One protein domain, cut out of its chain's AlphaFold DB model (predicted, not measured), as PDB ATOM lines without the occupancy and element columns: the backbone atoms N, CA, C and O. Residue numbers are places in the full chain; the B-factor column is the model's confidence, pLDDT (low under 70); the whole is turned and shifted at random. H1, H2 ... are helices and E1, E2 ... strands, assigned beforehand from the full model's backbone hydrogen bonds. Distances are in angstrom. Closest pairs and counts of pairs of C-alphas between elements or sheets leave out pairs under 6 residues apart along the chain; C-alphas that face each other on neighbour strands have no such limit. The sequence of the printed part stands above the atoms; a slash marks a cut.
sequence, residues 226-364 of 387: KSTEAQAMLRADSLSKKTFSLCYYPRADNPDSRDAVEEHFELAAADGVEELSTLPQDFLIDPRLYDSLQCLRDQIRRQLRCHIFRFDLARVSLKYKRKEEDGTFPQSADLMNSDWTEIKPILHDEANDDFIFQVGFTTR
ATOM      1  N   LYS A 226    -104.357  58.046  95.468       55.31
ATOM      2  CA  LYS A 226    -105.620  58.656  95.025       55.31
ATOM      3  C   LYS A 226    -105.469  60.050  94.406       55.31
ATOM      4  O   LYS A 226    -106.156  60.381  93.447       55.31
ATOM      5  N   SER A 227    -104.573  60.887  94.933       55.62
ATOM      6  CA  SER A 227    -104.256  62.199  94.347       55.62
ATOM      7  C   SER A 227    -103.480  62.062  93.040       55.62
ATOM      8  O   SER A 227    -103.647  62.887  92.144       55.62
ATOM      9  N   THR A 228    -102.618  61.053  92.935       55.78
ATOM     10  CA  THR A 228    -101.847  60.782  91.715       55.78
ATOM     11  C   THR A 228    -102.762  60.238  90.618       55.78
ATOM     12  O   THR A 228    -102.621  60.617  89.460       55.78
ATOM     13  N   GLU A 229    -103.760  59.437  90.996       57.56
ATOM     14  CA  GLU A 229    -104.811  58.929  90.110       57.56
ATOM     15  C   GLU A 229    -105.735  60.009  89.595       57.56
ATOM     16  O   GLU A 229    -105.902  60.138  88.384       57.56
ATOM     17  N   ALA A 230    -106.223  60.874  90.482       62.69
ATOM     18  CA  ALA A 230    -107.006  62.027  90.068       62.69
ATOM     19  C   ALA A 230    -106.219  62.932  89.103       62.69
ATOM     20  O   ALA A 230    -106.767  63.388  88.106       62.69
ATOM     21  N   GLN A 231    -104.927  63.168  89.348       65.12
ATOM     22  CA  GLN A 231    -104.103  63.983  88.449       65.12
ATOM     23  C   GLN A 231    -103.839  63.310  87.103       65.12
ATOM     24  O   GLN A 231    -103.807  63.997  86.085       65.12
ATOM     25  N   ALA A 232    -103.645  61.996  87.074       64.12
ATOM     26  CA  ALA A 232    -103.433  61.268  85.836       64.12
ATOM     27  C   ALA A 232    -104.705  61.145  85.000       64.12
ATOM     28  O   ALA A 232    -104.635  61.338  83.790       64.12
ATOM     29  N   MET A 233    -105.858  60.917  85.636       68.19
ATOM     30  CA  MET A 233    -107.161  60.986  84.974       68.19
ATOM     31  C   MET A 233    -107.410  62.386  84.416       68.19
ATOM     32  O   MET A 233    -107.709  62.519  83.239       68.19
ATOM     33  N   LEU A 234    -107.172  63.442  85.203       76.50
ATOM     34  CA  LEU A 234    -107.294  64.822  84.720       76.50
ATOM     35  C   LEU A 234    -106.349  65.117  83.546       76.50
ATOM     36  O   LEU A 234    -106.723  65.837  82.621       76.50
ATOM     37  N   ARG A 235    -105.128  64.566  83.558       75.19
ATOM     38  CA  ARG A 235    -104.209  64.663  82.415       75.19
ATOM     39  C   ARG A 235    -104.754  63.901  81.212       75.19
ATOM     40  O   ARG A 235    -104.765  64.476  80.132       75.19
ATOM     41  N   ALA A 236    -105.226  62.670  81.385       77.44
ATOM     42  CA  ALA A 236    -105.808  61.866  80.314       77.44
ATOM     43  C   ALA A 236    -107.018  62.565  79.673       77.44
ATOM     44  O   ALA A 236    -107.073  62.690  78.453       77.44
ATOM     45  N   ASP A 237    -107.913  63.116  80.495       81.00
ATOM     46  CA  ASP A 237    -109.110  63.842  80.060       81.00
ATOM     47  C   ASP A 237    -108.778  65.148  79.325       81.00
ATOM     48  O   ASP A 237    -109.563  65.621  78.504       81.00
ATOM     49  N   SER A 238    -107.611  65.743  79.600       85.06
ATOM     50  CA  SER A 238    -107.146  66.955  78.915       85.06
ATOM     51  C   SER A 238    -106.532  66.693  77.537       85.06
ATOM     52  O   SER A 238    -106.323  67.637  76.773       85.06
ATOM     53  N   LEU A 239    -106.222  65.435  77.205       89.56
ATOM     54  CA  LEU A 239    -105.584  65.088  75.942       89.56
ATOM     55  C   LEU A 239    -106.610  64.960  74.812       89.56
ATOM     56  O   LEU A 239    -107.694  64.402  74.971       89.56
ATOM     57  N   SER A 240    -106.235  65.421  73.616       91.06
ATOM     58  CA  SER A 240    -107.039  65.218  72.407       91.06
ATOM     59  C   SER A 240    -107.252  63.726  72.140       91.06
ATOM     60  O   SER A 240    -106.334  62.923  72.313       91.06
ATOM     61  N   LYS A 241    -108.458  63.326  71.723       92.62
ATOM     62  CA  LYS A 241    -108.774  61.914  71.467       92.62
ATOM     63  C   LYS A 241    -107.931  61.390  70.301       92.62
ATOM     64  O   LYS A 241    -108.061  61.879  69.184       92.62
ATOM     65  N   LYS A 242    -107.104  60.381  70.571       94.69
ATOM     66  CA  LYS A 242    -106.270  59.678  69.590       94.69
ATOM     67  C   LYS A 242    -106.426  58.176  69.769       94.69
ATOM     68  O   LYS A 242    -106.685  57.712  70.878       94.69
ATOM     69  N   THR A 243    -106.294  57.431  68.682       93.50
ATOM     70  CA  THR A 243    -106.299  55.967  68.699       93.50
ATOM     71  C   THR A 243    -104.866  55.456  68.675       93.50
ATOM     72  O   THR A 243    -104.038  55.906  67.883       93.50
ATOM     73  N   PHE A 244    -104.577  54.514  69.570       96.88
ATOM     74  CA  PHE A 244    -103.289  53.843  69.653       96.88
ATOM     75  C   PHE A 244    -103.544  52.348  69.623       96.88
ATOM     76  O   PHE A 244    -104.127  51.799  70.559       96.88
ATOM     77  N   SER A 245    -103.095  51.701  68.556       96.69
ATOM     78  CA  SER A 245    -103.250  50.262  68.394       96.69
ATOM     79  C   SER A 245    -101.901  49.563  68.484       96.69
ATOM     80  O   SER A 245    -100.885  50.043  67.987       96.69
ATOM     81  N   LEU A 246    -101.895  48.403  69.117       96.69
ATOM     82  CA  LEU A 246    -100.773  47.505  69.296       96.69
ATOM     83  C   LEU A 246    -100.980  46.285  68.405       96.69
ATOM     84  O   LEU A 246    -102.036  45.659  68.436       96.69
ATOM     85  N   CYS A 247     -99.984  45.942  67.599       94.38
ATOM     86  CA  CYS A 247    -100.054  44.815  66.681       94.38
ATOM     87  C   CYS A 247     -98.758  44.010  66.753       94.38
ATOM     88  O   CYS A 247     -97.659  44.546  66.583       94.38
ATOM     89  N   TYR A 248     -98.894  42.707  66.989       91.56
ATOM     90  CA  TYR A 248     -97.795  41.775  66.803       91.56
ATOM     91  C   TYR A 248     -97.546  41.584  65.303       91.56
ATOM     92  O   TYR A 248     -98.460  41.260  64.545       91.56
ATOM     93  N   TYR A 249     -96.304  41.800  64.873       87.81
ATOM     94  CA  TYR A 249     -95.891  41.654  63.486       87.81
ATOM     95  C   TYR A 249     -94.745  40.635  63.396       87.81
ATOM     96  O   TYR A 249     -93.617  40.953  63.792       87.81
ATOM     97  N   PRO A 250     -95.002  39.420  62.871       80.69
ATOM     98  CA  PRO A 250     -93.968  38.409  62.694       80.69
ATOM     99  C   PRO A 250     -92.809  38.947  61.852       80.69
ATOM    100  O   PRO A 250     -93.011  39.620  60.834       80.69
ATOM    101  N   ARG A 251     -91.574  38.647  62.259       75.00
ATOM    102  CA  ARG A 251     -90.380  39.042  61.508       75.00
ATOM    103  C   ARG A 251     -90.299  38.262  60.200       75.00
ATOM    104  O   ARG A 251     -89.908  37.103  60.183       75.00
ATOM    105  N   ALA A 252     -90.632  38.915  59.091       70.62
ATOM    106  CA  ALA A 252     -90.433  38.343  57.759       70.62
ATOM    107  C   ALA A 252     -88.942  38.249  57.371       70.62
ATOM    108  O   ALA A 252     -88.584  37.492  56.476       70.62
ATOM    109  N   ASP A 253     -88.079  39.029  58.029       74.69
ATOM    110  CA  ASP A 253     -86.648  39.144  57.745       74.69
ATOM    111  C   ASP A 253     -85.779  38.117  58.489       74.69
ATOM    112  O   ASP A 253     -84.591  38.008  58.199       74.69
ATOM    113  N   ASN A 254     -86.352  37.370  59.438       75.69
ATOM    114  CA  ASN A 254     -85.657  36.323  60.181       75.69
ATOM    115  C   ASN A 254     -86.584  35.105  60.380       75.69
ATOM    116  O   ASN A 254     -87.282  35.044  61.395       75.69
ATOM    117  N   PRO A 255     -86.623  34.161  59.418       72.88
ATOM    118  CA  PRO A 255     -87.501  32.993  59.486       72.88
ATOM    119  C   PRO A 255     -87.211  32.107  60.706       72.88
ATOM    120  O   PRO A 255     -88.154  31.679  61.358       72.88
ATOM    121  N   ASP A 256     -85.945  31.955  61.109       70.56
ATOM    122  CA  ASP A 256     -85.574  31.175  62.300       70.56
ATOM    123  C   ASP A 256     -86.196  31.757  63.583       70.56
ATOM    124  O   ASP A 256     -86.602  31.037  64.493       70.56
ATOM    125  N   SER A 257     -86.327  33.088  63.651       77.56
ATOM    126  CA  SER A 257     -87.010  33.760  64.761       77.56
ATOM    127  C   SER A 257     -88.521  33.562  64.730       77.56
ATOM    128  O   SER A 257     -89.149  33.671  65.781       77.56
ATOM    129  N   ARG A 258     -89.118  33.342  63.556       82.12
ATOM    130  CA  ARG A 258     -90.551  33.071  63.436       82.12
ATOM    131  C   ARG A 258     -90.855  31.666  63.935       82.12
ATOM    132  O   ARG A 258     -91.736  31.538  64.775       82.12
ATOM    133  N   ASP A 259     -90.098  30.675  63.473       85.44
ATOM    134  CA  ASP A 259     -90.291  29.274  63.857       85.44
ATOM    135  C   ASP A 259     -90.119  29.099  65.373       85.44
ATOM    136  O   ASP A 259     -90.954  28.478  66.022       85.44
ATOM    137  N   ALA A 260     -89.114  29.751  65.971       85.81
ATOM    138  CA  ALA A 260     -88.922  29.735  67.422       85.81
ATOM    139  C   ALA A 260     -90.077  30.407  68.194       85.81
ATOM    140  O   ALA A 260     -90.464  29.953  69.264       85.81
ATOM    141  N   VAL A 261     -90.634  31.509  67.680       86.50
ATOM    142  CA  VAL A 261     -91.791  32.166  68.313       86.50
ATOM    143  C   VAL A 261     -93.050  31.300  68.190       86.50
ATOM    144  O   VAL A 261     -93.839  31.251  69.130       86.50
ATOM    145  N   GLU A 262     -93.225  30.612  67.061       88.12
ATOM    146  CA  GLU A 262     -94.327  29.676  66.814       88.12
ATOM    147  C   GLU A 262     -94.235  28.455  67.748       88.12
ATOM    148  O   GLU A 262     -95.220  28.123  68.401       88.12
ATOM    149  N   GLU A 263     -93.037  27.893  67.952       87.88
ATOM    150  CA  GLU A 263     -92.788  26.825  68.935       87.88
ATOM    151  C   GLU A 263     -93.186  27.243  70.363       87.88
ATOM    152  O   GLU A 263     -93.889  26.516  71.066       87.88
ATOM    153  N   HIS A 264     -92.805  28.446  70.804       87.06
ATOM    154  CA  HIS A 264     -93.191  28.956  72.127       87.06
ATOM    155  C   HIS A 264     -94.700  29.203  72.259       87.06
ATOM    156  O   HIS A 264     -95.240  29.064  73.359       87.06
ATOM    157  N   PHE A 265     -95.390  29.548  71.167       89.31
ATOM    158  CA  PHE A 265     -96.852  29.616  71.153       89.31
ATOM    159  C   PHE A 265     -97.487  28.237  71.328       89.31
ATOM    160  O   PHE A 265     -98.388  28.100  72.153       89.31
ATOM    161  N   GLU A 266     -96.988  27.221  70.624       89.69
ATOM    162  CA  GLU A 266     -97.460  25.839  70.760       89.69
ATOM    163  C   GLU A 266     -97.243  25.299  72.182       89.69
ATOM    164  O   GLU A 266     -98.145  24.690  72.763       89.69
ATOM    165  N   LEU A 267     -96.080  25.576  72.782       87.31
ATOM    166  CA  LEU A 267     -95.777  25.196  74.165       87.31
ATOM    167  C   LEU A 267     -96.716  25.885  75.165       87.31
ATOM    168  O   LEU A 267     -97.257  25.230  76.054       87.31
ATOM    169  N   ALA A 268     -96.967  27.186  75.004       87.25
ATOM    170  CA  ALA A 268     -97.898  27.913  75.865       87.25
ATOM    171  C   ALA A 268     -99.350  27.422  75.695       87.25
ATOM    172  O   ALA A 268    -100.083  27.303  76.680       87.25
ATOM    173  N   ALA A 269     -99.760  27.085  74.469       89.94
ATOM    174  CA  ALA A 269    -101.070  26.505  74.190       89.94
ATOM    175  C   ALA A 269    -101.236  25.122  74.842       89.94
ATOM    176  O   ALA A 269    -102.304  24.823  75.382       89.94
ATOM    177  N   ALA A 270    -100.178  24.300  74.866       89.19
ATOM    178  CA  ALA A 270    -100.168  23.022  75.583       89.19
ATOM    179  C   ALA A 270    -100.364  23.191  77.105       89.19
ATOM    180  O   ALA A 270    -100.986  22.335  77.737       89.19
ATOM    181  N   ASP A 271     -99.926  24.323  77.667       87.25
ATOM    182  CA  ASP A 271    -100.147  24.720  79.065       87.25
ATOM    183  C   ASP A 271    -101.509  25.417  79.304       87.25
ATOM    184  O   ASP A 271    -101.811  25.856  80.417       87.25
ATOM    185  N   GLY A 272    -102.361  25.516  78.277       89.69
ATOM    186  CA  GLY A 272    -103.692  26.126  78.360       89.69
ATOM    187  C   GLY A 272    -103.697  27.657  78.305       89.69
ATOM    188  O   GLY A 272    -104.690  28.280  78.687       89.69
ATOM    189  N   VAL A 273    -102.607  28.279  77.849       88.38
ATOM    190  CA  VAL A 273    -102.540  29.725  77.613       88.38
ATOM    191  C   VAL A 273    -103.180  30.046  76.260       88.38
ATOM    192  O   VAL A 273    -102.831  29.461  75.240       88.38
ATOM    193  N   GLU A 274    -104.115  30.994  76.244       87.94
ATOM    194  CA  GLU A 274    -104.756  31.475  75.015       87.94
ATOM    195  C   GLU A 274    -103.743  32.165  74.085       87.94
ATOM    196  O   GLU A 274    -102.926  32.963  74.551       87.94
ATOM    197  N   GLU A 275    -103.809  31.877  72.779       83.50
ATOM    198  CA  GLU A 275    -102.919  32.464  71.769       83.50
ATOM    199  C   GLU A 275    -102.964  34.001  71.764       83.50
ATOM    200  O   GLU A 275    -104.004  34.633  71.976       83.50
ATOM    201  N   LEU A 276    -101.819  34.630  71.470       84.06
ATOM    202  CA  LEU A 276    -101.773  36.076  71.270       84.06
ATOM    203  C   LEU A 276    -102.547  36.457  70.008       84.06
ATOM    204  O   LEU A 276    -102.203  36.049  68.899       84.06
ATOM    205  N   SER A 277    -103.543  37.327  70.168       83.62
ATOM    206  CA  SER A 277    -104.260  37.894  69.031       83.62
ATOM    207  C   SER A 277    -103.306  38.662  68.111       83.62
ATOM    208  O   SER A 277    -102.626  39.601  68.533       83.62
ATOM    209  N   THR A 278    -103.296  38.277  66.833       82.12
ATOM    210  CA  THR A 278    -102.602  38.993  65.750       82.12
ATOM    211  C   THR A 278    -103.376  40.223  65.277       82.12
ATOM    212  O   THR A 278    -102.836  41.057  64.546       82.12
ATOM    213  N   LEU A 279    -104.638  40.363  65.698       87.62
ATOM    214  CA  LEU A 279    -105.443  41.539  65.400       87.62
ATOM    215  C   LEU A 279    -104.920  42.755  66.181       87.62
ATOM    216  O   LEU A 279    -104.390  42.595  67.283       87.62
ATOM    217  N   PRO A 280    -105.083  43.976  65.640       92.31
ATOM    218  CA  PRO A 280    -104.788  45.193  66.383       92.31
ATOM    219  C   PRO A 280    -105.561  45.232  67.705       92.31
ATOM    220  O   PRO A 280    -106.772  45.020  67.731       92.31
ATOM    221  N   GLN A 281    -104.850  45.512  68.791       94.25
ATOM    222  CA  GLN A 281    -105.399  45.669  70.135       94.25
ATOM    223  C   GLN A 281    -105.275  47.129  70.548       94.25
ATOM    224  O   GLN A 281    -104.230  47.734  70.328       94.25
ATOM    225  N   ASP A 282    -106.290  47.705  71.174       93.94
ATOM    226  CA  ASP A 282    -106.153  49.057  71.711       93.94
ATOM    227  C   ASP A 282    -105.229  49.058  72.931       93.94
ATOM    228  O   ASP A 282    -105.193  48.106  73.719       93.94
ATOM    229  N   PHE A 283    -104.453  50.125  73.095       92.06
ATOM    230  CA  PHE A 283    -103.683  50.311  74.320       92.06
ATOM    231  C   PHE A 283    -104.618  50.447  75.523       92.06
ATOM    232  O   PHE A 283    -105.559  51.237  75.501       92.06
ATOM    233  N   LEU A 284    -104.301  49.730  76.604       86.69
ATOM    234  CA  LEU A 284    -105.043  49.843  77.867       86.69
ATOM    235  C   LEU A 284    -104.936  51.246  78.481       86.69
ATOM    236  O   LEU A 284    -105.839  51.704  79.171       86.69
ATOM    237  N   ILE A 285    -103.807  51.914  78.246       88.38
ATOM    238  CA  ILE A 285    -103.475  53.230  78.789       88.38
ATOM    239  C   ILE A 285    -102.860  54.046  77.661       88.38
ATOM    240  O   ILE A 285    -101.971  53.557  76.962       88.38
ATOM    241  N   ASP A 286    -103.295  55.297  77.528       93.19
ATOM    242  CA  ASP A 286    -102.791  56.216  76.515       93.19
ATOM    243  C   ASP A 286    -101.251  56.348  76.579       93.19
ATOM    244  O   ASP A 286    -100.715  56.809  77.595       93.19
ATOM    245  N   PRO A 287    -100.518  55.988  75.503       94.94
ATOM    246  CA  PRO A 287     -99.060  56.069  75.447       94.94
ATOM    247  C   PRO A 287     -98.465  57.442  75.788       94.94
ATOM    248  O   PRO A 287     -97.305  57.533  76.193       94.94
ATOM    249  N   ARG A 288     -99.236  58.527  75.657       94.44
ATOM    250  CA  ARG A 288     -98.801  59.894  75.982       94.44
ATOM    251  C   ARG A 288     -98.584  60.135  77.473       94.44
ATOM    252  O   ARG A 288     -97.918  61.115  77.823       94.44
ATOM    253  N   LEU A 289     -99.154  59.282  78.325       91.12
ATOM    254  CA  LEU A 289     -99.129  59.420  79.782       91.12
ATOM    255  C   LEU A 289     -97.867  58.841  80.427       91.12
ATOM    256  O   LEU A 289     -97.614  59.128  81.593       91.12
ATOM    257  N   TYR A 290     -97.061  58.067  79.697       90.81
ATOM    258  CA  TYR A 290     -95.832  57.498  80.249       90.81
ATOM    259  C   TYR A 290     -94.733  58.553  80.449       90.81
ATOM    260  O   TYR A 290     -94.569  59.513  79.679       90.81
ATOM    261  N   ASP A 291     -93.943  58.358  81.503       88.38
ATOM    262  CA  ASP A 291     -92.834  59.247  81.852       88.38
ATOM    263  C   ASP A 291     -91.529  58.869  81.146       88.38
ATOM    264  O   ASP A 291     -90.696  59.745  80.917       88.38
ATOM    265  N   SER A 292     -91.390  57.614  80.709       93.31
ATOM    266  CA  SER A 292     -90.225  57.114  79.980       93.31
ATOM    267  C   SER A 292     -90.601  56.083  78.911       93.31
ATOM    268  O   SER A 292     -91.673  55.469  78.944       93.31
ATOM    269  N   LEU A 293     -89.681  55.864  77.970       94.31
ATOM    270  CA  LEU A 293     -89.819  54.847  76.928       94.31
ATOM    271  C   LEU A 293     -89.731  53.423  77.502       94.31
ATOM    272  O   LEU A 293     -90.380  52.507  77.001       94.31
ATOM    273  N   GLN A 294     -88.968  53.241  78.581       94.62
ATOM    274  CA  GLN A 294     -88.870  51.998  79.347       94.62
ATOM    275  C   GLN A 294     -90.240  51.606  79.916       94.62
ATOM    276  O   GLN A 294     -90.690  50.482  79.702       94.62
ATOM    277  N   CYS A 295     -90.961  52.548  80.540       91.88
ATOM    278  CA  CYS A 295     -92.308  52.293  81.060       91.88
ATOM    279  C   CYS A 295     -93.290  51.873  79.955       91.88
ATOM    280  O   CYS A 295     -94.078  50.946  80.151       91.88
ATOM    281  N   LEU A 296     -93.224  52.519  78.786       95.06
ATOM    282  CA  LEU A 296     -94.055  52.170  77.630       95.06
ATOM    283  C   LEU A 296     -93.729  50.766  77.088       95.06
ATOM    284  O   LEU A 296     -94.640  49.991  76.792       95.06
ATOM    285  N   ARG A 297     -92.446  50.404  76.986       96.38
ATOM    286  CA  ARG A 297     -92.023  49.059  76.558       96.38
ATOM    287  C   ARG A 297     -92.440  47.985  77.557       96.38
ATOM    288  O   ARG A 297     -92.968  46.950  77.157       96.38
ATOM    289  N   ASP A 298     -92.315  48.254  78.849       94.56
ATOM    290  CA  ASP A 298     -92.788  47.334  79.879       94.56
ATOM    291  C   ASP A 298     -94.311  47.170  79.854       94.56
ATOM    292  O   ASP A 298     -94.808  46.063  80.064       94.56
ATOM    293  N   GLN A 299     -95.066  48.229  79.542       93.38
ATOM    294  CA  GLN A 299     -96.500  48.102  79.293       93.38
ATOM    295  C   GLN A 299     -96.784  47.165  78.117       93.38
ATOM    296  O   GLN A 299     -97.639  46.287  78.235       93.38
ATOM    297  N   ILE A 300     -96.075  47.328  76.998       95.56
ATOM    298  CA  ILE A 300     -96.216  46.448  75.831       95.56
ATOM    299  C   ILE A 300     -95.936  44.992  76.234       95.56
ATOM    300  O   ILE A 300     -96.735  44.111  75.917       95.56
ATOM    301  N   ARG A 301     -94.868  44.737  77.009       94.81
ATOM    302  CA  ARG A 301     -94.553  43.393  77.533       94.81
ATOM    303  C   ARG A 301     -95.675  42.814  78.392       94.81
ATOM    304  O   ARG A 301     -95.932  41.613  78.332       94.81
ATOM    305  N   ARG A 302     -96.338  43.639  79.210       91.81
ATOM    306  CA  ARG A 302     -97.465  43.209  80.058       91.81
ATOM    307  C   ARG A 302     -98.707  42.908  79.232       91.81
ATOM    308  O   ARG A 302     -99.269  41.826  79.378       91.81
ATOM    309  N   GLN A 303     -99.094  43.824  78.348       92.94
ATOM    310  CA  GLN A 303    -100.285  43.682  77.512       92.94
ATOM    311  C   GLN A 303    -100.171  42.475  76.569       92.94
ATOM    312  O   GLN A 303    -101.130  41.727  76.416       92.94
ATOM    313  N   LEU A 304     -98.977  42.219  76.027       92.88
ATOM    314  CA  LEU A 304     -98.688  41.045  75.196       92.88
ATOM    315  C   LEU A 304     -98.221  39.827  76.009       92.88
ATOM    316  O   LEU A 304     -97.735  38.859  75.436       92.88
ATOM    317  N   ARG A 305     -98.344  39.858  77.344       92.19
ATOM    318  CA  ARG A 305     -98.017  38.741  78.251       92.19
ATOM    319  C   ARG A 305     -96.654  38.091  77.963       92.19
ATOM    320  O   ARG A 305     -96.491  36.884  78.125       92.19
ATOM    321  N   CYS A 306     -95.645  38.881  77.592       92.62
ATOM    322  CA  CYS A 306     -94.338  38.378  77.157       92.62
ATOM    323  C   CYS A 306     -93.653  37.495  78.212       92.62
ATOM    324  O   CYS A 306     -92.928  36.572  77.867       92.62
ATOM    325  N   HIS A 307     -93.923  37.723  79.501       90.88
ATOM    326  CA  HIS A 307     -93.411  36.889  80.591       90.88
ATOM    327  C   HIS A 307     -93.982  35.461  80.592       90.88
ATOM    328  O   HIS A 307     -93.278  34.540  80.999       90.88
ATOM    329  N   ILE A 308     -95.224  35.275  80.131       88.88
ATOM    330  CA  ILE A 308     -95.874  33.961  80.023       88.88
ATOM    331  C   ILE A 308     -95.297  33.216  78.822       88.88
ATOM    332  O   ILE A 308     -94.805  32.104  78.970       88.88
ATOM    333  N   PHE A 309     -95.256  33.880  77.666       88.50
ATOM    334  CA  PHE A 309     -94.732  33.305  76.423       88.50
ATOM    335  C   PHE A 309     -93.198  33.276  76.339       88.50
ATOM    336  O   PHE A 309     -92.643  32.854  75.333       88.50
ATOM    337  N   ARG A 310     -92.493  33.738  77.380       89.44
ATOM    338  CA  ARG A 310     -91.020  33.828  77.431       89.44
ATOM    339  C   ARG A 310     -90.425  34.584  76.238       89.44
ATOM    340  O   ARG A 310     -89.373  34.222  75.712       89.44
ATOM    341  N   PHE A 311     -91.078  35.674  75.857       92.50
ATOM    342  CA  PHE A 311     -90.606  36.603  74.841       92.50
ATOM    343  C   PHE A 311     -89.944  37.826  75.463       92.50
ATOM    344  O   PHE A 311     -90.248  38.229  76.587       92.50
ATOM    345  N   ASP A 312     -89.077  38.456  74.681       93.75
ATOM    346  CA  ASP A 312     -88.696  39.850  74.869       93.75
ATOM    347  C   ASP A 312     -88.937  40.635  73.575       93.75
ATOM    348  O   ASP A 312     -89.139  40.068  72.496       93.75
ATOM    349  N   LEU A 313     -88.938  41.957  73.684       94.69
ATOM    350  CA  LEU A 313     -89.096  42.866  72.563       94.69
ATOM    351  C   LEU A 313     -87.797  42.886  71.753       94.69
ATOM    352  O   LEU A 313     -86.785  43.424  72.192       94.69
ATOM    353  N   ALA A 314     -87.831  42.332  70.544       93.69
ATOM    354  CA  ALA A 314     -86.731  42.460  69.591       93.69
ATOM    355  C   ALA A 314     -86.826  43.772  68.805       93.69
ATOM    356  O   ALA A 314     -85.816  44.363  68.430       93.69
ATOM    357  N   ARG A 315     -88.057  44.208  68.517       94.38
ATOM    358  CA  ARG A 315     -88.342  45.413  67.741       94.38
ATOM    359  C   ARG A 315     -89.661  46.023  68.179       94.38
ATOM    360  O   ARG A 315     -90.653  45.314  68.315       94.38
ATOM    361  N   VAL A 316     -89.689  47.345  68.290       96.88
ATOM    362  CA  VAL A 316     -90.919  48.117  68.463       96.88
ATOM    363  C   VAL A 316     -90.866  49.284  67.489       96.88
ATOM    364  O   VAL A 316     -90.008  50.151  67.600       96.88
ATOM    365  N   SER A 317     -91.759  49.297  66.506       97.19
ATOM    366  CA  SER A 317     -91.843  50.355  65.498       97.19
ATOM    367  C   SER A 317     -93.163  51.093  65.656       97.19
ATOM    368  O   SER A 317     -94.220  50.475  65.570       97.19
ATOM    369  N   LEU A 318     -93.119  52.407  65.836       98.25
ATOM    370  CA  LEU A 318     -94.308  53.252  65.816       98.25
ATOM    371  C   LEU A 318     -94.551  53.718  64.388       98.25
ATOM    372  O   LEU A 318     -93.736  54.455  63.844       98.25
ATOM    373  N   LYS A 319     -95.665  53.303  63.794       97.88
ATOM    374  CA  LYS A 319     -96.165  53.822  62.519       97.88
ATOM    375  C   LYS A 319     -97.280  54.818  62.788       97.88
ATOM    376  O   LYS A 319     -98.103  54.581  63.663       97.88
ATOM    377  N   TYR A 320     -97.299  55.915  62.048       98.19
ATOM    378  CA  TYR A 320     -98.326  56.945  62.176       98.19
ATOM    379  C   TYR A 320     -98.468  57.717  60.866       98.19
ATOM    380  O   TYR A 320     -97.661  57.570  59.945       98.19
ATOM    381  N   LYS A 321     -99.514  58.528  60.768       97.75
ATOM    382  CA  LYS A 321     -99.754  59.424  59.640       97.75
ATOM    383  C   LYS A 321     -99.617  60.866  60.096       97.75
ATOM    384  O   LYS A 321    -100.257  61.257  61.066       97.75
ATOM    385  N   ARG A 322     -98.825  61.654  59.375       97.25
ATOM    386  CA  ARG A 322     -98.678  63.093  59.603       97.25
ATOM    387  C   ARG A 322     -99.496  63.869  58.581       97.25
ATOM    388  O   ARG A 322     -99.357  63.629  57.383       97.25
ATOM    389  N   LYS A 323    -100.356  64.765  59.055       96.06
ATOM    390  CA  LYS A 323    -101.151  65.685  58.237       96.06
ATOM    391  C   LYS A 323    -100.340  66.957  58.008       96.06
ATOM    392  O   LYS A 323     -99.984  67.645  58.958       96.06
ATOM    393  N   GLU A 324    -100.054  67.260  56.753       95.62
ATOM    394  CA  GLU A 324     -99.422  68.504  56.309       95.62
ATOM    395  C   GLU A 324    -100.357  69.201  55.301       95.62
ATOM    396  O   GLU A 324    -101.388  68.641  54.919       95.62
ATOM    397  N   GLU A 325    -100.035  70.426  54.873       94.25
ATOM    398  CA  GLU A 325    -100.874  71.186  53.924       94.25
ATOM    399  C   GLU A 325    -101.095  70.426  52.602       94.25
ATOM    400  O   GLU A 325    -102.193  70.450  52.044       94.25
ATOM    401  N   ASP A 326    -100.077  69.684  52.159       93.19
ATOM    402  CA  ASP A 326    -100.063  68.951  50.889       93.19
ATOM    403  C   ASP A 326    -100.662  67.533  50.974       93.19
ATOM    404  O   ASP A 326    -100.724  66.819  49.969       93.19
ATOM    405  N   GLY A 327    -101.114  67.098  52.157       94.69
ATOM    406  CA  GLY A 327    -101.763  65.802  52.348       94.69
ATOM    407  C   GLY A 327    -101.290  65.031  53.579       94.69
ATOM    408  O   GLY A 327    -100.736  65.579  54.528       94.69
ATOM    409  N   THR A 328    -101.554  63.724  53.575       95.81
ATOM    410  CA  THR A 328    -101.263  62.831  54.703       95.81
ATOM    411  C   THR A 328    -100.132  61.876  54.348       95.81
ATOM    412  O   THR A 328    -100.275  61.054  53.440       95.81
ATOM    413  N   PHE A 329     -99.034  61.933  55.099       96.44
ATOM    414  CA  PHE A 329     -97.817  61.176  54.817       96.44
ATOM    415  C   PHE A 329     -97.570  60.088  55.871       96.44
ATOM    416  O   PHE A 329     -97.675  60.365  57.069       96.44
ATOM    417  N   PRO A 330     -97.239  58.847  55.464       97.56
ATOM    418  CA  PRO A 330     -96.875  57.796  56.404       97.56
ATOM    419  C   PRO A 330     -95.490  58.070  56.998       97.56
ATOM    420  O   PRO A 330     -94.544  58.384  56.281       97.56
ATOM    421  N   GLN A 331     -95.375  57.903  58.309       98.19
ATOM    422  CA  GLN A 331     -94.149  58.093  59.076       98.19
ATOM    423  C   GLN A 331     -93.882  56.871  59.962       98.19
ATOM    424  O   GLN A 331     -94.785  56.079  60.256       98.19
ATOM    425  N   SER A 332     -92.625  56.700  60.376       97.62
ATOM    426  CA  SER A 332     -92.216  55.610  61.262       97.62
ATOM    427  C   SER A 332     -91.094  56.043  62.202       97.62
ATOM    428  O   SER A 332     -90.187  56.755  61.783       97.62
ATOM    429  N   ALA A 333     -91.120  55.556  63.442       97.81
ATOM    430  CA  ALA A 333     -90.058  55.729  64.434       97.81
ATOM    431  C   ALA A 333     -89.697  54.385  65.092       97.81
ATOM    432  O   ALA A 333     -90.558  53.511  65.229       97.81
ATOM    433  N   ASP A 334     -88.431  54.208  65.480       97.44
ATOM    434  CA  ASP A 334     -87.926  52.991  66.133       97.44
ATOM    435  C   ASP A 334     -87.818  53.184  67.649       97.44
ATOM    436  O   ASP A 334     -86.944  53.889  68.144       97.44
ATOM    437  N   LEU A 335     -88.687  52.523  68.403       96.75
ATOM    438  CA  LEU A 335     -88.786  52.668  69.853       96.75
ATOM    439  C   LEU A 335     -87.763  51.822  70.618       96.75
ATOM    440  O   LEU A 335     -87.720  51.903  71.842       96.75
ATOM    441  N   MET A 336     -86.955  51.005  69.940       95.88
ATOM    442  CA  MET A 336     -85.854  50.304  70.609       95.88
ATOM    443  C   MET A 336     -84.615  51.184  70.749       95.88
ATOM    444  O   MET A 336     -83.865  51.010  71.706       95.88
ATOM    445  N   ASN A 337     -84.416  52.118  69.814       95.75
ATOM    446  CA  ASN A 337     -83.181  52.895  69.692       95.75
ATOM    447  C   ASN A 337     -83.375  54.418  69.800       95.75
ATOM    448  O   ASN A 337     -82.381  55.135  69.874       95.75
ATOM    449  N   SER A 338     -84.614  54.921  69.792       95.81
ATOM    450  CA  SER A 338     -84.891  56.363  69.926       95.81
ATOM    451  C   SER A 338     -84.936  56.812  71.387       95.81
ATOM    452  O   SER A 338     -85.258  56.029  72.282       95.81
ATOM    453  N   ASP A 339     -84.686  58.099  71.623       95.44
ATOM    454  CA  ASP A 339     -84.862  58.722  72.937       95.44
ATOM    455  C   ASP A 339     -86.345  59.069  73.187       95.44
ATOM    456  O   ASP A 339     -87.098  59.425  72.275       95.44
ATOM    457  N   TRP A 340     -86.792  59.000  74.444       95.25
ATOM    458  CA  TRP A 340     -88.157  59.381  74.812       95.25
ATOM    459  C   TRP A 340     -88.477  60.848  74.496       95.25
ATOM    460  O   TRP A 340     -89.614  61.174  74.152       95.25
ATOM    461  N   THR A 341     -87.477  61.725  74.569       94.81
ATOM    462  CA  THR A 341     -87.587  63.144  74.210       94.81
ATOM    463  C   THR A 341     -87.918  63.366  72.733       94.81
ATOM    464  O   THR A 341     -88.484  64.405  72.405       94.81
ATOM    465  N   GLU A 342     -87.661  62.387  71.861       96.94
ATOM    466  CA  GLU A 342     -88.028  62.418  70.440       96.94
ATOM    467  C   GLU A 342     -89.406  61.788  70.195       96.94
ATOM    468  O   GLU A 342     -90.223  62.321  69.442       96.94
ATOM    469  N   ILE A 343     -89.700  60.671  70.870       97.88
ATOM    470  CA  ILE A 343     -90.957  59.929  70.689       97.88
ATOM    471  C   ILE A 343     -92.148  60.651  71.326       97.88
ATOM    472  O   ILE A 343     -93.233  60.695  70.742       97.88
ATOM    473  N   LYS A 344     -91.979  61.236  72.518       96.12
ATOM    474  CA  LYS A 344     -93.088  61.864  73.248       96.12
ATOM    475  C   LYS A 344     -93.726  63.014  72.450       96.12
ATOM    476  O   LYS A 344     -94.951  62.999  72.315       96.12
ATOM    477  N   PRO A 345     -92.972  63.953  71.844       97.50
ATOM    478  CA  PRO A 345     -93.554  64.980  70.978       97.50
ATOM    479  C   PRO A 345     -94.362  64.418  69.804       97.50
ATOM    480  O   PRO A 345     -95.436  64.940  69.521       97.50
ATOM    481  N   ILE A 346     -93.915  63.324  69.172       98.06
ATOM    482  CA  ILE A 346     -94.625  62.695  68.042       98.06
ATOM    483  C   ILE A 346     -96.039  62.263  68.450       98.06
ATOM    484  O   ILE A 346     -96.994  62.494  67.707       98.06
ATOM    485  N   LEU A 347     -96.181  61.660  69.633       97.44
ATOM    486  CA  LEU A 347     -97.473  61.201  70.150       97.44
ATOM    487  C   LEU A 347     -98.406  62.381  70.485       97.44
ATOM    488  O   LEU A 347     -99.621  62.298  70.272       97.44
ATOM    489  N   HIS A 348     -97.844  63.483  70.993       96.75
ATOM    490  CA  HIS A 348     -98.584  64.679  71.414       96.75
ATOM    491  C   HIS A 348     -98.951  65.631  70.266       96.75
ATOM    492  O   HIS A 348     -99.943  66.342  70.386       96.75
ATOM    493  N   ASP A 349     -98.218  65.619  69.152       96.81
ATOM    494  CA  ASP A 349     -98.455  66.501  68.001       96.81
ATOM    495  C   ASP A 349     -99.820  66.232  67.345       96.81
ATOM    496  O   ASP A 349    -100.089  65.127  66.873       96.81
ATOM    497  N   GLU A 350    -100.699  67.234  67.305       96.25
ATOM    498  CA  GLU A 350    -102.054  67.138  66.743       96.25
ATOM    499  C   GLU A 350    -102.080  66.824  65.241       96.25
ATOM    500  O   GLU A 350    -103.069  66.274  64.751       96.25
ATOM    501  N   ALA A 351    -100.994  67.106  64.514       96.69
ATOM    502  CA  ALA A 351    -100.861  66.739  63.109       96.69
ATOM    503  C   ALA A 351    -100.699  65.222  62.905       96.69
ATOM    504  O   ALA A 351    -100.938  64.722  61.803       96.69
ATOM    505  N   ASN A 352    -100.311  64.482  63.948       97.75
ATOM    506  CA  ASN A 352    -100.067  63.044  63.883       97.75
ATOM    507  C   ASN A 352    -101.291  62.239  64.350       97.75
ATOM    508  O   ASN A 352    -101.864  62.514  65.409       97.75
ATOM    509  N   ASP A 353    -101.658  61.213  63.585       96.81
ATOM    510  CA  ASP A 353    -102.843  60.367  63.785       96.81
ATOM    511  C   ASP A 353    -102.564  58.912  63.344       96.81
ATOM    512  O   ASP A 353    -101.490  58.618  62.812       96.81
ATOM    513  N   ASP A 354    -103.526  58.004  63.532       95.94
ATOM    514  CA  ASP A 354    -103.456  56.586  63.143       95.94
ATOM    515  C   ASP A 354    -102.203  55.869  63.689       95.94
ATOM    516  O   ASP A 354    -101.423  55.270  62.939       95.94
ATOM    517  N   PHE A 355    -101.983  55.944  65.006       98.06
ATOM    518  CA  PHE A 355    -100.797  55.370  65.640       98.06
ATOM    519  C   PHE A 355    -100.903  53.848  65.781       98.06
ATOM    520  O   PHE A 355    -101.792  53.322  66.452       98.06
ATOM    521  N   ILE A 356     -99.935  53.138  65.202       97.44
ATOM    522  CA  ILE A 356     -99.824  51.680  65.243       97.44
ATOM    523  C   ILE A 356     -98.436  51.292  65.752       97.44
ATOM    524  O   ILE A 356     -97.423  51.528  65.094       97.44
ATOM    525  N   PHE A 357     -98.392  50.634  66.903       97.81
ATOM    526  CA  PHE A 357     -97.195  50.036  67.475       97.81
ATOM    527  C   PHE A 357     -97.039  48.620  66.933       97.81
ATOM    528  O   PHE A 357     -97.815  47.728  67.265       97.81
ATOM    529  N   GLN A 358     -96.033  48.412  66.091       96.31
ATOM    530  CA  GLN A 358     -95.685  47.104  65.551       96.31
ATOM    531  C   GLN A 358     -94.580  46.467  66.379       96.31
ATOM    532  O   GLN A 358     -93.482  47.020  66.480       96.31
ATOM    533  N   VAL A 359     -94.868  45.299  66.941       96.25
ATOM    534  CA  VAL A 359     -93.967  44.595  67.853       96.25
ATOM    535  C   VAL A 359     -93.457  43.316  67.210       96.25
ATOM    536  O   VAL A 359     -94.243  42.520  66.708       96.25
ATOM    537  N   GLY A 360     -92.143  43.120  67.254       94.31
ATOM    538  CA  GLY A 360     -91.483  41.857  66.942       94.31
ATOM    539  C   GLY A 360     -90.806  41.295  68.188       94.31
ATOM    540  O   GLY A 360     -90.218  42.048  68.970       94.31
ATOM    541  N   PHE A 361     -90.870  39.977  68.359       94.06
ATOM    542  CA  PHE A 361     -90.323  39.287  69.524       94.06
ATOM    543  C   PHE A 361     -88.990  38.601  69.235       94.06
ATOM    544  O   PHE A 361     -88.669  38.285  68.091       94.06
ATOM    545  N   THR A 362     -88.241  38.362  70.305       91.50
ATOM    546  CA  THR A 362     -87.203  37.332  70.378       91.50
ATOM    547  C   THR A 362     -87.591  36.344  71.469       91.50
ATOM    548  O   THR A 362     -88.190  36.731  72.475       91.50
ATOM    549  N   THR A 363     -87.251  35.073  71.285       90.81
ATOM    550  CA  THR A 363     -87.450  34.054  72.316       90.81
ATOM    551  C   THR A 363     -86.376  34.162  73.394       90.81
ATOM    552  O   THR A 363     -85.258  34.627  73.147       90.81
ATOM    553  N   ARG A 364     -86.723  33.747  74.615       86.31
ATOM    554  CA  ARG A 364     -85.779  33.550  75.720       86.31
ATOM    555  C   ARG A 364     -85.680  32.068  76.061       86.31
ATOM    556  O   ARG A 364     -86.623  31.305  75.843       86.31
TER     557      ARG A 364
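Overview. This is residues 226 to 364 of the 387 residues of an uncharacterized protein of Aureobasidium namibiae CBS 147.97 (UniProt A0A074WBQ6). Picture a twisted sheet of four strands, with H3 and H4 over one face and H2 packed on the other face across the ends of E4 and E2 near Thr 363 and Phe 311. Residues 226 to 231 of H1 stick out from this body, and a long stretch, residues 271 to 292, runs from H2 past E1 to H3. The printed part has 139 residues, with four named helices and four named strands in the order H1 E1 H2 H3 E2 E3 H4 E4. The sheet runs E1 E4 E2 E3, mixed, and the class is mixed, helices and strands. The whole is compact, with a radius of gyration of the C-alphas of 16.5 A and spans of 47 by 45 by 25 A.

Along the chain. Find C-alpha 226 at (-105.620, 58.656, 95.025); from there H1 runs 18.2 A to residue 238. E1 is residues 244 to 248, and H2 is residues 255 to 270, 22.8 A long. H3 takes residues 293 to 303. E2 starts at C-alpha 311, at (-90.606, 36.603, 74.841), and runs 37.9 A to residue 324. E3 is residues 327 to 334, 23.4 A, and H4 residues 340 to 348. E4, residues 352 to 363, runs 32.7 A and ends at (-87.450, 34.054, 72.316).

Arrangement. Start at inner strands E4 and E2, antiparallel at 164 degrees, with N 317 and O 358 2.9 A apart. E1, an edge strand, is parallel to E4 at 27 degrees; look at N 247 and O 357, 2.8 A. E2 and E3 form a hairpin, antiparallel at 157 degrees, with N 331 and O 320 2.8 A apart. E3, H4 and E4 make a split strand-helix-strand unit, two strands running the same way with a helix between and E2 between them in the sheet; its crossover is right-handed. H4 is over E2 and E3 at a height over the sheet of 9.5 A. H3 is on the same face at 9.1 A; its closest C-alphas to E2 are Arg 301 and Asp 312, 7.3 A. H2 is on the opposite face; its closest C-alphas to E4 are Val 261 and Thr 363, 6.2 A. H1 is not on the sheet. Every O i to N i+4 pair is within hydrogen-bond range in H1, H2 and H3; in H4, 3 of 5 are.

Size, cuts and confidence. The two C-alphas farthest apart, Asp 271 and Glu 325, are 52.8 A apart. The printed part has no cut. The link from H2 to H3 is long, 22 residues; on it, residues 281 to 282 pair antiparallel with residues 245 to 246 of E1. Mean pLDDT of the printed part is 89.6, and residues 226 to 233 are under 70.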